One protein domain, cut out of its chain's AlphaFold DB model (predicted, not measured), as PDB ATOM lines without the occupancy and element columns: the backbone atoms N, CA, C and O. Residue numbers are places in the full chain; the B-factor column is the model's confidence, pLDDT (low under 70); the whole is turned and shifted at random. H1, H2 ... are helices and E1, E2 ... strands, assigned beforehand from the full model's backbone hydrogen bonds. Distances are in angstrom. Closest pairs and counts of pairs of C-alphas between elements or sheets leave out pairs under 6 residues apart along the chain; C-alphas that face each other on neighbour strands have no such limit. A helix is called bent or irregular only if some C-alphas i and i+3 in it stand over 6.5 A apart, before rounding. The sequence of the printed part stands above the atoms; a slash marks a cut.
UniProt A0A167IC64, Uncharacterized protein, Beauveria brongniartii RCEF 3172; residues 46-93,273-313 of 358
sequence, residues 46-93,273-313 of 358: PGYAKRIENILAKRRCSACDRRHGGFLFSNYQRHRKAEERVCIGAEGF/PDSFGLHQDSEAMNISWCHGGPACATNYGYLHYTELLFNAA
ATOM      1  N   PRO A  46     -47.269  10.850 -44.779       95.69
ATOM      2  CA  PRO A  46     -46.226  10.264 -45.630       95.69
ATOM      3  C   PRO A  46     -45.131   9.486 -44.872       95.69
ATOM      4  O   PRO A  46     -44.466   8.624 -45.442       95.69
ATOM      5  N   GLY A  47     -44.932   9.773 -43.580       92.94
ATOM      6  CA  GLY A  47     -43.939   9.116 -42.725       92.94
ATOM      7  C   GLY A  47     -44.429   7.864 -41.988       92.94
ATOM      8  O   GLY A  47     -43.612   7.186 -41.360       92.94
ATOM      9  N   TYR A  48     -45.724   7.534 -42.044       91.88
ATOM     10  CA  TYR A  48     -46.314   6.494 -41.193       91.88
ATOM     11  C   TYR A  48     -45.664   5.119 -41.385       91.88
ATOM     12  O   TYR A  48     -45.268   4.469 -40.417       91.88
ATOM     13  N   ALA A  49     -45.468   4.696 -42.637       90.81
ATOM     14  CA  ALA A  49     -44.858   3.402 -42.948       90.81
ATOM     15  C   ALA A  49     -43.438   3.272 -42.367       90.81
ATOM     16  O   ALA A  49     -43.092   2.242 -41.788       90.81
ATOM     17  N   LYS A  50     -42.638   4.343 -42.447       92.75
ATOM     18  CA  LYS A  50     -41.280   4.383 -41.890       92.75
ATOM     19  C   LYS A  50     -41.291   4.346 -40.360       92.75
ATOM     20  O   LYS A  50     -40.462   3.668 -39.755       92.75
ATOM     21  N   ARG A  51     -42.246   5.033 -39.721       92.06
ATOM     22  CA  ARG A  51     -42.438   4.975 -38.262       92.06
ATOM     23  C   ARG A  51     -42.783   3.555 -37.806       92.06
ATOM     24  O   ARG A  51     -42.159   3.051 -36.876       92.06
ATOM     25  N   ILE A  52     -43.702   2.884 -38.502       90.50
ATOM     26  CA  ILE A  52     -44.049   1.477 -38.247       90.50
ATOM     27  C   ILE A  52     -42.821   0.577 -38.387       90.50
ATOM     28  O   ILE A  52     -42.542  -0.219 -37.492       90.50
ATOM     29  N   GLU A  53     -42.056   0.714 -39.472       88.56
ATOM     30  CA  GLU A  53     -40.839  -0.074 -39.682       88.56
ATOM     31  C   GLU A  53     -39.838   0.117 -38.533       88.56
ATOM     32  O   GLU A  53     -39.351  -0.863 -37.969       88.56
ATOM     33  N   ASN A  54     -39.601   1.361 -38.111       89.00
ATOM     34  CA  ASN A  54     -38.711   1.682 -36.995       89.00
ATOM     35  C   ASN A  54     -39.169   1.077 -35.657       89.00
ATOM     36  O   ASN A  54     -38.328   0.636 -34.862       89.00
ATOM     37  N   ILE A  55     -40.482   1.049 -35.412       90.38
ATOM     38  CA  ILE A  55     -41.105   0.484 -34.206       90.38
ATOM     39  C   ILE A  55     -41.098  -1.044 -34.228       90.38
ATOM     40  O   ILE A  55     -40.956  -1.678 -33.184       90.38
ATOM     41  N   LEU A  56     -41.228  -1.668 -35.395       88.00
ATOM     42  CA  LEU A  56     -41.179  -3.123 -35.530       88.00
ATOM     43  C   LEU A  56     -39.741  -3.658 -35.627       88.00
ATOM     44  O   LEU A  56     -39.506  -4.837 -35.345       88.00
ATOM     45  N   ALA A  57     -38.771  -2.803 -35.967       91.12
ATOM     46  CA  ALA A  57     -37.368  -3.165 -36.109       91.12
ATOM     47  C   ALA A  57     -36.824  -3.869 -34.858       91.12
ATOM     48  O   ALA A  57     -36.957  -3.396 -33.727       91.12
ATOM     49  N   LYS A  58     -36.171  -5.016 -35.073       93.88
ATOM     50  CA  LYS A  58     -35.633  -5.857 -33.999       93.88
ATOM     51  C   LYS A  58     -34.326  -5.291 -33.442       93.88
ATOM     52  O   LYS A  58     -33.300  -5.319 -34.128       93.88
ATOM     53  N   ARG A  59     -34.327  -4.895 -32.170       95.06
ATOM     54  CA  ARG A  59     -33.199  -4.296 -31.440       95.06
ATOM     55  C   ARG A  59     -32.741  -5.208 -30.298       95.06
ATOM     56  O   ARG A  59     -33.581  -5.825 -29.649       95.06
ATOM     57  N   ARG A  60     -31.426  -5.319 -30.064       95.25
ATOM     58  CA  ARG A  60     -30.863  -6.068 -28.919       95.25
ATOM     59  C   ARG A  60     -31.066  -5.274 -27.623       95.25
ATOM     60  O   ARG A  60     -30.879  -4.058 -27.645       95.25
ATOM     61  N   CYS A  61     -31.455  -5.972 -26.561       95.06
ATOM     62  CA  CYS A  61     -31.498  -5.519 -25.176       95.06
ATOM     63  C   CYS A  61     -30.276  -6.073 -24.431       95.06
ATOM     64  O   CYS A  61     -30.048  -7.281 -24.485       95.06
ATOM     65  N   SER A  62     -29.521  -5.220 -23.739       94.88
ATOM     66  CA  SER A  62     -28.345  -5.594 -22.950       94.88
ATOM     67  C   SER A  62     -28.704  -6.283 -21.630       94.88
ATOM     68  O   SER A  62     -27.964  -7.153 -21.191       94.88
ATOM     69  N   ALA A  63     -29.859  -5.970 -21.029       91.12
ATOM     70  CA  ALA A  63     -30.274  -6.554 -19.748       91.12
ATOM     71  C   ALA A  63     -30.732  -8.021 -19.846       91.12
ATOM     72  O   ALA A  63     -30.450  -8.814 -18.954       91.12
ATOM     73  N   CYS A  64     -31.440  -8.400 -20.914       87.75
ATOM     74  CA  CYS A  64     -31.935  -9.774 -21.102       87.75
ATOM     75  C   CYS A  64     -31.281 -10.504 -22.287       87.75
ATOM     76  O   CYS A  64     -31.752 -11.568 -22.686       87.75
ATOM     77  N   ASP A  65     -30.262  -9.892 -22.892       90.12
ATOM     78  CA  ASP A  65     -29.471 -10.397 -24.017       90.12
ATOM     79  C   ASP A  65     -30.277 -10.949 -25.212       90.12
ATOM     80  O   ASP A  65     -30.035 -12.035 -25.744       90.12
ATOM     81  N   ARG A  66     -31.310 -10.213 -25.640       89.12
ATOM     82  CA  ARG A  66     -32.267 -10.672 -26.663       89.12
ATOM     83  C   ARG A  66     -32.683  -9.582 -27.628       89.12
ATOM     84  O   ARG A  66     -32.561  -8.398 -27.338       89.12
ATOM     85  N   ARG A  67     -33.205  -9.986 -28.792       92.38
ATOM     86  CA  ARG A  67     -33.761  -9.065 -29.792       92.38
ATOM     87  C   ARG A  67     -35.272  -8.905 -29.621       92.38
ATOM     88  O   ARG A  67     -36.019  -9.865 -29.806       92.38
ATOM     89  N   HIS A  68     -35.725  -7.684 -29.365       90.12
ATOM     90  CA  HIS A  68     -37.143  -7.329 -29.239       90.12
ATOM     91  C   HIS A  68     -37.564  -6.378 -30.354       90.12
ATOM     92  O   HIS A  68     -36.711  -5.731 -30.957       90.12
ATOM     93  N   GLY A  69     -38.863  -6.297 -30.649       90.06
ATOM     94  CA  GLY A  69     -39.366  -5.211 -31.494       90.06
ATOM     95  C   GLY A  69     -39.103  -3.859 -30.826       90.06
ATOM     96  O   GLY A  69     -39.073  -3.781 -29.598       90.06
ATOM     97  N   GLY A  70     -38.904  -2.811 -31.620       91.38
ATOM     98  CA  GLY A  70     -38.709  -1.437 -31.149       91.38
ATOM     99  C   GLY A  70     -39.782  -0.961 -30.162       91.38
ATOM    100  O   GLY A  70     -39.441  -0.256 -29.223       91.38
ATOM    101  N   PHE A  71     -41.032  -1.414 -30.298       89.25
ATOM    102  CA  PHE A  71     -42.129  -1.118 -29.361       89.25
ATOM    103  C   PHE A  71     -41.910  -1.636 -27.925       89.25
ATOM    104  O   PHE A  71     -42.610  -1.211 -27.016       89.25
ATOM    105  N   LEU A  72     -40.955  -2.550 -27.701       91.56
ATOM    106  CA  LEU A  72     -40.542  -3.008 -26.365       91.56
ATOM    107  C   LEU A  72     -39.334  -2.232 -25.825       91.56
ATOM    108  O   LEU A  72     -38.659  -2.693 -24.907       91.56
ATOM    109  N   PHE A  73     -39.052  -1.063 -26.386       94.12
ATOM    110  CA  PHE A  73     -38.065  -0.108 -25.903       94.12
ATOM    111  C   PHE A  73     -38.748   1.248 -25.805       94.12
ATOM    112  O   PHE A  73     -39.491   1.611 -26.717       94.12
ATOM    113  N   SER A  74     -38.479   2.005 -24.743       94.56
ATOM    114  CA  SER A  74     -38.900   3.403 -24.676       94.56
ATOM    115  C   SER A  74     -38.280   4.210 -25.821       94.56
ATOM    116  O   SER A  74     -37.285   3.796 -26.433       94.56
ATOM    117  N   ASN A  75     -38.845   5.385 -26.108       95.25
ATOM    118  CA  ASN A  75     -38.296   6.296 -27.114       95.25
ATOM    119  C   ASN A  75     -36.805   6.579 -26.872       95.25
ATOM    120  O   ASN A  75     -35.978   6.452 -27.776       95.25
ATOM    121  N   TYR A  76     -36.437   6.835 -25.615       96.25
ATOM    122  CA  TYR A  76     -35.045   6.997 -25.211       96.25
ATOM    123  C   TYR A  76     -34.196   5.763 -25.565       96.25
ATOM    124  O   TYR A  76     -33.184   5.879 -26.260       96.25
ATOM    125  N   GLN A  77     -34.632   4.562 -25.172       96.94
ATOM    126  CA  GLN A  77     -33.876   3.323 -25.383       96.94
ATOM    127  C   GLN A  77     -33.729   2.943 -26.866       96.94
ATOM    128  O   GLN A  77     -32.701   2.386 -27.267       96.94
ATOM    129  N   ARG A  78     -34.695   3.271 -27.735       95.62
ATOM    130  CA  ARG A  78     -34.581   2.971 -29.176       95.62
ATOM    131  C   ARG A  78     -33.362   3.627 -29.825       95.62
ATOM    132  O   ARG A  78     -32.776   3.016 -30.724       95.62
ATOM    133  N   HIS A  79     -32.945   4.786 -29.326       95.88
ATOM    134  CA  HIS A  79     -31.829   5.574 -29.847       95.88
ATOM    135  C   HIS A  79     -30.474   5.249 -29.199       95.88
ATOM    136  O   HIS A  79     -29.434   5.673 -29.701       95.88
ATOM    137  N   ARG A  80     -30.456   4.463 -28.115       97.69
ATOM    138  CA  ARG A  80     -29.222   4.031 -27.439       97.69
ATOM    139  C   ARG A  80     -28.459   2.994 -28.262       97.69
ATOM    140  O   ARG A  80     -29.046   2.290 -29.092       97.69
ATOM    141  N   LYS A  81     -27.153   2.871 -28.008       97.88
ATOM    142  CA  LYS A  81     -26.313   1.805 -28.580       97.88
ATOM    143  C   LYS A  81     -26.723   0.437 -28.025       97.88
ATOM    144  O   LYS A  81     -27.365   0.355 -26.982       97.88
ATOM    145  N   ALA A  82     -26.400  -0.642 -28.737       97.00
ATOM    146  CA  ALA A  82     -26.884  -1.982 -28.392       97.00
ATOM    147  C   ALA A  82     -26.394  -2.476 -27.019       97.00
ATOM    148  O   ALA A  82     -27.095  -3.247 -26.373       97.00
ATOM    149  N   GLU A  83     -25.225  -2.012 -26.585       97.06
ATOM    150  CA  GLU A  83     -24.556  -2.384 -25.335       97.06
ATOM    151  C   GLU A  83     -25.224  -1.737 -24.112       97.06
ATOM    152  O   GLU A  83     -25.187  -2.279 -23.012       97.06
ATOM    153  N   GLU A  84     -25.877  -0.592 -24.310       97.38
ATOM    154  CA  GLU A  84     -26.508   0.199 -23.246       97.38
ATOM    155  C   GLU A  84     -28.038   0.104 -23.265       97.38
ATOM    156  O   GLU A  84     -28.700   0.529 -22.321       97.38
ATOM    157  N   ARG A  85     -28.610  -0.395 -24.364       97.31
ATOM    158  CA  ARG A  85     -30.051  -0.406 -24.598       97.31
ATOM    159  C   ARG A  85     -30.741  -1.469 -23.756       97.31
ATOM    160  O   ARG A  85     -30.506  -2.653 -23.963       97.31
ATOM    161  N   VAL A  86     -31.718  -1.079 -22.948       95.88
ATOM    162  CA  VAL A  86     -32.561  -2.008 -22.179       95.88
ATOM    163  C   VAL A  86     -34.017  -1.967 -22.641       95.88
ATOM    164  O   VAL A  86     -34.505  -0.934 -23.087       95.88
ATOM    165  N   CYS A  87     -34.717  -3.102 -22.597       94.88
ATOM    166  CA  CYS A  87     -36.140  -3.170 -22.941       94.88
ATOM    167  C   CYS A  87     -37.010  -2.566 -21.827       94.88
ATOM    168  O   CYS A  87     -36.584  -2.510 -20.672       94.88
ATOM    169  N   ILE A  88     -38.261  -2.211 -22.146       93.69
ATOM    170  CA  ILE A  88     -39.247  -1.697 -21.171       93.69
ATOM    171  C   ILE A  88     -39.441  -2.651 -19.991       93.69
ATOM    172  O   ILE A  88     -39.766  -2.231 -18.892       93.69
ATOM    173  N   GLY A  89     -39.197  -3.941 -20.219       91.31
ATOM    174  CA  GLY A  89     -39.170  -4.963 -19.194       91.31
ATOM    175  C   GLY A  89     -38.169  -4.694 -18.081       91.31
ATOM    176  O   GLY A  89     -38.505  -4.830 -16.914       91.31
ATOM    177  N   ALA A  90     -36.942  -4.350 -18.459       92.50
ATOM    178  CA  ALA A  90     -35.846  -4.111 -17.532       92.50
ATOM    179  C   ALA A  90     -35.822  -2.673 -16.997       92.50
ATOM    180  O   ALA A  90     -35.412  -2.464 -15.860       92.50
ATOM    181  N   GLU A  91     -36.251  -1.701 -17.805       94.69
ATOM    182  CA  GLU A  91     -36.345  -0.285 -17.419       94.69
ATOM    183  C   GLU A  91     -37.559   0.003 -16.526       94.69
ATOM    184  O   GLU A  91     -37.485   0.828 -15.618       94.69
ATOM    185  N   GLY A  92     -38.676  -0.674 -16.786       92.62
ATOM    186  CA  GLY A  92     -39.956  -0.375 -16.169       92.62
ATOM    187  C   GLY A  92     -40.106  -0.872 -14.733       92.62
ATOM    188  O   GLY A  92     -39.384  -1.748 -14.247       92.62
ATOM    189  N   PHE A  93     -41.121  -0.330 -14.065       92.56
ATOM    190  CA  PHE A  93     -41.492  -0.697 -12.703       92.56
ATOM    191  C   PHE A  93     -43.001  -0.887 -12.552       92.56
ATOM    192  O   PHE A  93     -43.810  -0.376 -13.327       92.56
ATOM    193  N   PRO A 273     -47.098   2.389 -17.570       88.00
ATOM    194  CA  PRO A 273     -46.781   3.120 -18.805       88.00
ATOM    195  C   PRO A 273     -45.803   4.279 -18.621       88.00
ATOM    196  O   PRO A 273     -44.882   4.467 -19.416       88.00
ATOM    197  N   ASP A 274     -45.978   5.030 -17.533       88.75
ATOM    198  CA  ASP A 274     -45.141   6.184 -17.212       88.75
ATOM    199  C   ASP A 274     -43.698   5.782 -16.876       88.75
ATOM    200  O   ASP A 274     -42.782   6.571 -17.087       88.75
ATOM    201  N   SER A 275     -43.470   4.550 -16.400       91.12
ATOM    202  CA  SER A 275     -42.130   4.081 -16.011       91.12
ATOM    203  C   SER A 275     -41.161   3.947 -17.182       91.12
ATOM    204  O   SER A 275     -39.953   3.987 -16.984       91.12
ATOM    205  N   PHE A 276     -41.684   3.819 -18.400       90.94
ATOM    206  CA  PHE A 276     -40.897   3.748 -19.630       90.94
ATOM    207  C   PHE A 276     -41.293   4.849 -20.622       90.94
ATOM    208  O   PHE A 276     -41.039   4.745 -21.822       90.94
ATOM    209  N   GLY A 277     -41.928   5.910 -20.117       90.56
ATOM    210  CA  GLY A 277     -42.257   7.099 -20.889       90.56
ATOM    211  C   GLY A 277     -43.214   6.852 -22.056       90.56
ATOM    212  O   GLY A 277     -43.063   7.492 -23.096       90.56
ATOM    213  N   LEU A 278     -44.167   5.916 -21.926       88.38
ATOM    214  CA  LEU A 278     -45.081   5.574 -23.021       88.38
ATOM    215  C   LEU A 278     -45.815   6.808 -23.542       88.38
ATOM    216  O   LEU A 278     -45.852   7.030 -24.744       88.38
ATOM    217  N   HIS A 279     -46.356   7.630 -22.643       87.44
ATOM    218  CA  HIS A 279     -47.147   8.805 -23.009       87.44
ATOM    219  C   HIS A 279     -46.309   9.942 -23.623       87.44
ATOM    220  O   HIS A 279     -46.857  10.868 -24.212       87.44
ATOM    221  N   GLN A 280     -44.982   9.878 -23.499       91.00
ATOM    222  CA  GLN A 280     -44.024  10.801 -24.113       91.00
ATOM    223  C   GLN A 280     -43.421  10.222 -25.406       91.00
ATOM    224  O   GLN A 280     -42.604  10.866 -26.070       91.00
ATOM    225  N   ASP A 281     -43.806   9.000 -25.780       91.69
ATOM    226  CA  ASP A 281     -43.316   8.308 -26.961       91.69
ATOM    227  C   ASP A 281     -44.065   8.761 -28.222       91.69
ATOM    228  O   ASP A 281     -44.995   8.103 -28.700       91.69
ATOM    229  N   SER A 282     -43.633   9.894 -28.777       91.19
ATOM    230  CA  SER A 282     -44.192  10.466 -30.008       91.19
ATOM    231  C   SER A 282     -44.010   9.571 -31.235       91.19
ATOM    232  O   SER A 282     -44.839   9.602 -32.145       91.19
ATOM    233  N   GLU A 283     -42.967   8.735 -31.280       91.19
ATOM    234  CA  GLU A 283     -42.791   7.811 -32.398       91.19
ATOM    235  C   GLU A 283     -43.895   6.757 -32.385       91.19
ATOM    236  O   GLU A 283     -44.469   6.479 -33.440       91.19
ATOM    237  N   ALA A 284     -44.211   6.216 -31.204       90.00
ATOM    238  CA  ALA A 284     -45.169   5.132 -31.005       90.00
ATOM    239  C   ALA A 284     -46.628   5.593 -30.837       90.00
ATOM    240  O   ALA A 284     -47.544   4.761 -30.927       90.00
ATOM    241  N   MET A 285     -46.842   6.895 -30.638       91.56
ATOM    242  CA  MET A 285     -48.153   7.536 -30.578       91.56
ATOM    243  C   MET A 285     -48.915   7.373 -31.901       91.56
ATOM    244  O   MET A 285     -48.359   7.538 -32.985       91.56
ATOM    245  N   ASN A 286     -50.201   7.040 -31.820       91.00
ATOM    246  CA  ASN A 286     -51.089   6.701 -32.938       91.00
ATOM    247  C   ASN A 286     -50.659   5.464 -33.755       91.00
ATOM    248  O   ASN A 286     -51.203   5.199 -34.827       91.00
ATOM    249  N   ILE A 287     -49.706   4.682 -33.235       87.00
ATOM    250  CA  ILE A 287     -49.274   3.394 -33.792       87.00
ATOM    251  C   ILE A 287     -49.578   2.264 -32.812       87.00
ATOM    252  O   ILE A 287     -50.249   1.297 -33.167       87.00
ATOM    253  N   SER A 288     -49.070   2.388 -31.587       80.56
ATOM    254  CA  SER A 288     -49.227   1.382 -30.529       80.56
ATOM    255  C   SER A 288     -50.118   1.863 -29.387       80.56
ATOM    256  O   SER A 288     -50.745   1.041 -28.732       80.56
ATOM    257  N   TRP A 289     -50.212   3.176 -29.176       86.19
ATOM    258  CA  TRP A 289     -51.065   3.800 -28.168       86.19
ATOM    259  C   TRP A 289     -51.586   5.155 -28.683       86.19
ATOM    260  O   TRP A 289     -50.968   5.745 -29.568       86.19
ATOM    261  N   CYS A 290     -52.704   5.666 -28.168       88.19
ATOM    262  CA  CYS A 290     -53.204   7.013 -28.471       88.19
ATOM    263  C   CYS A 290     -53.982   7.609 -27.287       88.19
ATOM    264  O   CYS A 290     -54.345   6.889 -26.354       88.19
ATOM    265  N   HIS A 291     -54.268   8.916 -27.345       85.06
ATOM    266  CA  HIS A 291     -55.152   9.601 -26.386       85.06
ATOM    267  C   HIS A 291     -56.644   9.397 -26.674       85.06
ATOM    268  O   HIS A 291     -57.484   9.820 -25.881       85.06
ATOM    269  N   GLY A 292     -56.985   8.767 -27.803       79.44
ATOM    270  CA  GLY A 292     -58.367   8.465 -28.148       79.44
ATOM    271  C   GLY A 292     -59.049   7.675 -27.030       79.44
ATOM    272  O   GLY A 292     -58.414   6.868 -26.349       79.44
ATOM    273  N   GLY A 293     -60.349   7.899 -26.842       76.56
ATOM    274  CA  GLY A 293     -61.137   7.215 -25.814       76.56
ATOM    275  C   GLY A 293     -61.115   5.681 -25.937       76.56
ATOM    276  O   GLY A 293     -60.564   5.130 -26.896       76.56
ATOM    277  N   PRO A 294     -61.748   4.961 -24.998       71.25
ATOM    278  CA  PRO A 294     -61.694   3.499 -24.917       71.25
ATOM    279  C   PRO A 294     -62.260   2.780 -26.147       71.25
ATOM    280  O   PRO A 294     -62.060   1.585 -26.264       71.25
ATOM    281  N   ALA A 295     -62.941   3.471 -27.068       80.38
ATOM    282  CA  ALA A 295     -63.414   2.909 -28.334       80.38
ATOM    283  C   ALA A 295     -62.328   2.837 -29.427       80.38
ATOM    284  O   ALA A 295     -62.539   2.192 -30.460       80.38
ATOM    285  N   CYS A 296     -61.184   3.507 -29.232       85.25
ATOM    286  CA  CYS A 296     -60.128   3.531 -30.230       85.25
ATOM    287  C   CYS A 296     -59.382   2.194 -30.283       85.25
ATOM    288  O   CYS A 296     -58.859   1.728 -29.273       85.25
ATOM    289  N   ALA A 297     -59.224   1.623 -31.476       82.81
ATOM    290  CA  ALA A 297     -58.445   0.399 -31.688       82.81
ATOM    291  C   ALA A 297     -56.948   0.534 -31.324       82.81
ATOM    292  O   ALA A 297     -56.252  -0.469 -31.220       82.81
ATOM    293  N   THR A 298     -56.444   1.761 -31.148       80.81
ATOM    294  CA  THR A 298     -55.069   2.059 -30.694       80.81
ATOM    295  C   THR A 298     -55.042   2.540 -29.233       80.81
ATOM    296  O   THR A 298     -54.028   3.036 -28.765       80.81
ATOM    297  N   ASN A 299     -56.139   2.417 -28.478       78.12
ATOM    298  CA  ASN A 299     -56.149   2.770 -27.058       78.12
ATOM    299  C   ASN A 299     -55.310   1.768 -26.241       78.12
ATOM    300  O   ASN A 299     -55.343   0.560 -26.481       78.12
ATOM    301  N   TYR A 300     -54.604   2.266 -25.224       61.00
ATOM    302  CA  TYR A 300     -53.796   1.463 -24.304       61.00
ATOM    303  C   TYR A 300     -54.576   0.338 -23.594       61.00
ATOM    304  O   TYR A 300     -54.036  -0.738 -23.365       61.00
ATOM    305  N   GLY A 301     -55.867   0.520 -23.307       58.41
ATOM    306  CA  GLY A 301     -56.733  -0.539 -22.779       58.41
ATOM    307  C   GLY A 301     -56.819  -1.770 -23.695       58.41
ATOM    308  O   GLY A 301     -57.013  -2.882 -23.208       58.41
ATOM    309  N   TYR A 302     -56.594  -1.591 -25.002       51.69
ATOM    310  CA  TYR A 302     -56.485  -2.663 -25.995       51.69
ATOM    311  C   TYR A 302     -55.049  -3.122 -26.262       51.69
ATOM    312  O   TYR A 302     -54.867  -4.124 -26.953       51.69
ATOM    313  N   LEU A 303     -54.021  -2.509 -25.659       51.59
ATOM    314  CA  LEU A 303     -52.650  -3.043 -25.689       51.59
ATOM    315  C   LEU A 303     -52.501  -4.385 -24.950       51.59
ATOM    316  O   LEU A 303     -51.421  -4.962 -24.950       51.59
ATOM    317  N   HIS A 304     -53.604  -4.985 -24.495       50.78
ATOM    318  CA  HIS A 304     -53.795  -6.440 -24.472       50.78
ATOM    319  C   HIS A 304     -53.275  -7.185 -25.710       50.78
ATOM    320  O   HIS A 304     -52.901  -8.355 -25.630       50.78
ATOM    321  N   TYR A 305     -53.173  -6.489 -26.839       45.41
ATOM    322  CA  TYR A 305     -52.434  -6.904 -28.020       45.41
ATOM    323  C   TYR A 305     -50.923  -7.074 -27.803       45.41
ATOM    324  O   TYR A 305     -50.251  -7.446 -28.756       45.41
ATOM    325  N   THR A 306     -50.353  -6.913 -26.602       46.38
ATOM    326  CA  THR A 306     -49.026  -7.472 -26.316       46.38
ATOM    327  C   THR A 306     -49.004  -8.965 -26.573       46.38
ATOM    328  O   THR A 306     -47.979  -9.418 -27.044       46.38
ATOM    329  N   GLU A 307     -50.104  -9.708 -26.383       46.12
ATOM    330  CA  GLU A 307     -50.189 -11.102 -26.842       46.12
ATOM    331  C   GLU A 307     -50.043 -11.171 -28.370       46.12
ATOM    332  O   GLU A 307     -49.158 -11.851 -28.865       46.12
ATOM    333  N   LEU A 308     -50.799 -10.386 -29.139       41.59
ATOM    334  CA  LEU A 308     -50.762 -10.407 -30.610       41.59
ATOM    335  C   LEU A 308     -49.466  -9.847 -31.227       41.59
ATOM    336  O   LEU A 308     -49.000 -10.373 -32.234       41.59
ATOM    337  N   LEU A 309     -48.838  -8.843 -30.613       44.22
ATOM    338  CA  LEU A 309     -47.542  -8.289 -31.010       44.22
ATOM    339  C   LEU A 309     -46.375  -9.178 -30.557       44.22
ATOM    340  O   LEU A 309     -45.382  -9.264 -31.279       44.22
ATOM    341  N   PHE A 310     -46.481  -9.887 -29.422       47.69
ATOM    342  CA  PHE A 310     -45.549 -10.979 -29.101       47.69
ATOM    343  C   PHE A 310     -45.686 -12.123 -30.109       47.69
ATOM    344  O   PHE A 310     -44.676 -12.606 -30.621       47.69
ATOM    345  N   ASN A 311     -46.924 -12.518 -30.414       41.34
ATOM    346  CA  ASN A 311     -47.260 -13.659 -31.265       41.34
ATOM    347  C   ASN A 311     -46.868 -13.413 -32.730       41.34
ATOM    348  O   ASN A 311     -46.308 -14.297 -33.370       41.34
ATOM    349  N   ALA A 312     -47.055 -12.196 -33.251       40.50
ATOM    350  CA  ALA A 312     -46.604 -11.813 -34.594       40.50
ATOM    351  C   ALA A 312     -45.069 -11.755 -34.717       40.50
ATOM    352  O   ALA A 312     -44.513 -11.831 -35.812       40.50
ATOM    353  N   ALA A 313     -44.363 -11.619 -33.593       43.19
ATOM    354  CA  ALA A 313     -42.923 -11.424 -33.555       43.19
ATOM    355  C   ALA A 313     -42.118 -12.725 -33.339       43.19
ATOM    356  O   ALA A 313     -40.880 -12.640 -33.307       43.19
TER     357      ALA A 313
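What this domain is: This is residues 46 to 93 and 273 to 313 of the 358 residues of an uncharacterized protein of Beauveria brongniartii RCEF 3172 (UniProt A0A167IC64). A small, loop-rich body has a two-stranded hairpin, E1 and E2, towards one end of its longest axis, and a long loop, residues 277 to 299, reaches to the other end, where H5 runs from it. H1 leads into the hairpin from one side of the body, and the short helices H3 and H4 meet on the opposite side, with H2 between these sides. The printed part has 89 residues, with five named helices and two named strands in the order H1, E1, E2, H2, H3, H4, H5; under half of the residues are in named elements, and the class is mostly helix. The sheet has the order E1, E2 and is antiparallel. The whole is compact, with a radius of gyration of the C-alphas of 12.7 A, and rounded, spanning 39 by 32 by 26 A.

How they stand to each other: H1, residues 48 to 56, is joined by a tight link to E1, residues 58 to 61. E1 and E2, residues 66 to 69, form a hairpin of antiparallel neighbours with 136 degrees between their directions; N 59 and O 68 are within hydrogen-bond range at 2.8 A, as are N 68 and O 59 at 2.9 A. The closest C-alphas of H1 and E2 are those of Leu 56 and Gly 69, 4.9 A apart. H2, residues 75 to 79, has its closest C-alpha to E1 at Arg 78, 7.7 A from that of Arg 59. H3, residues 88 to 91, and H4, residues 273 to 276, only just touch, with 3 pairs of C-alphas within 8 A, the closest being those of Ile 88 and Phe 276 at 5.9 A. H5, residues 300 to 312, touches no helix and is apart from both strands. Every O i to N i+4 pair is within hydrogen-bond range in H1; H2 has 0 of 1 and H5 4 of 9, beside 2 of 2 and 7 of 10 O i to N i+3 pairs, while H3 and H4 are too short for an i+4 pair.

Where its parts are: H1 begins at C-alpha 48 (-46.314, 6.494, -41.193) and measures 12.3 A from first to last C-alpha. E1 measures 9.7 A and E2 10.2 A. H5 measures 18.3 A and ends at C-alpha 312 (-46.604, -11.813, -34.594); it is only just irregular, with C-alphas 301 and 304 6.8 A apart.

The domain as a whole: The two C-alphas farthest apart are those of Glu 83 and Ala 295, at 39.3 A. Residues 94 to 272 are not printed, and C-alphas 93 and 273 are 8.9 A apart across the cut. The link from H4 to H5 is long, with 23 residues. The mean pLDDT of the printed part is 83.9, and residues 300 to 313 are under 70.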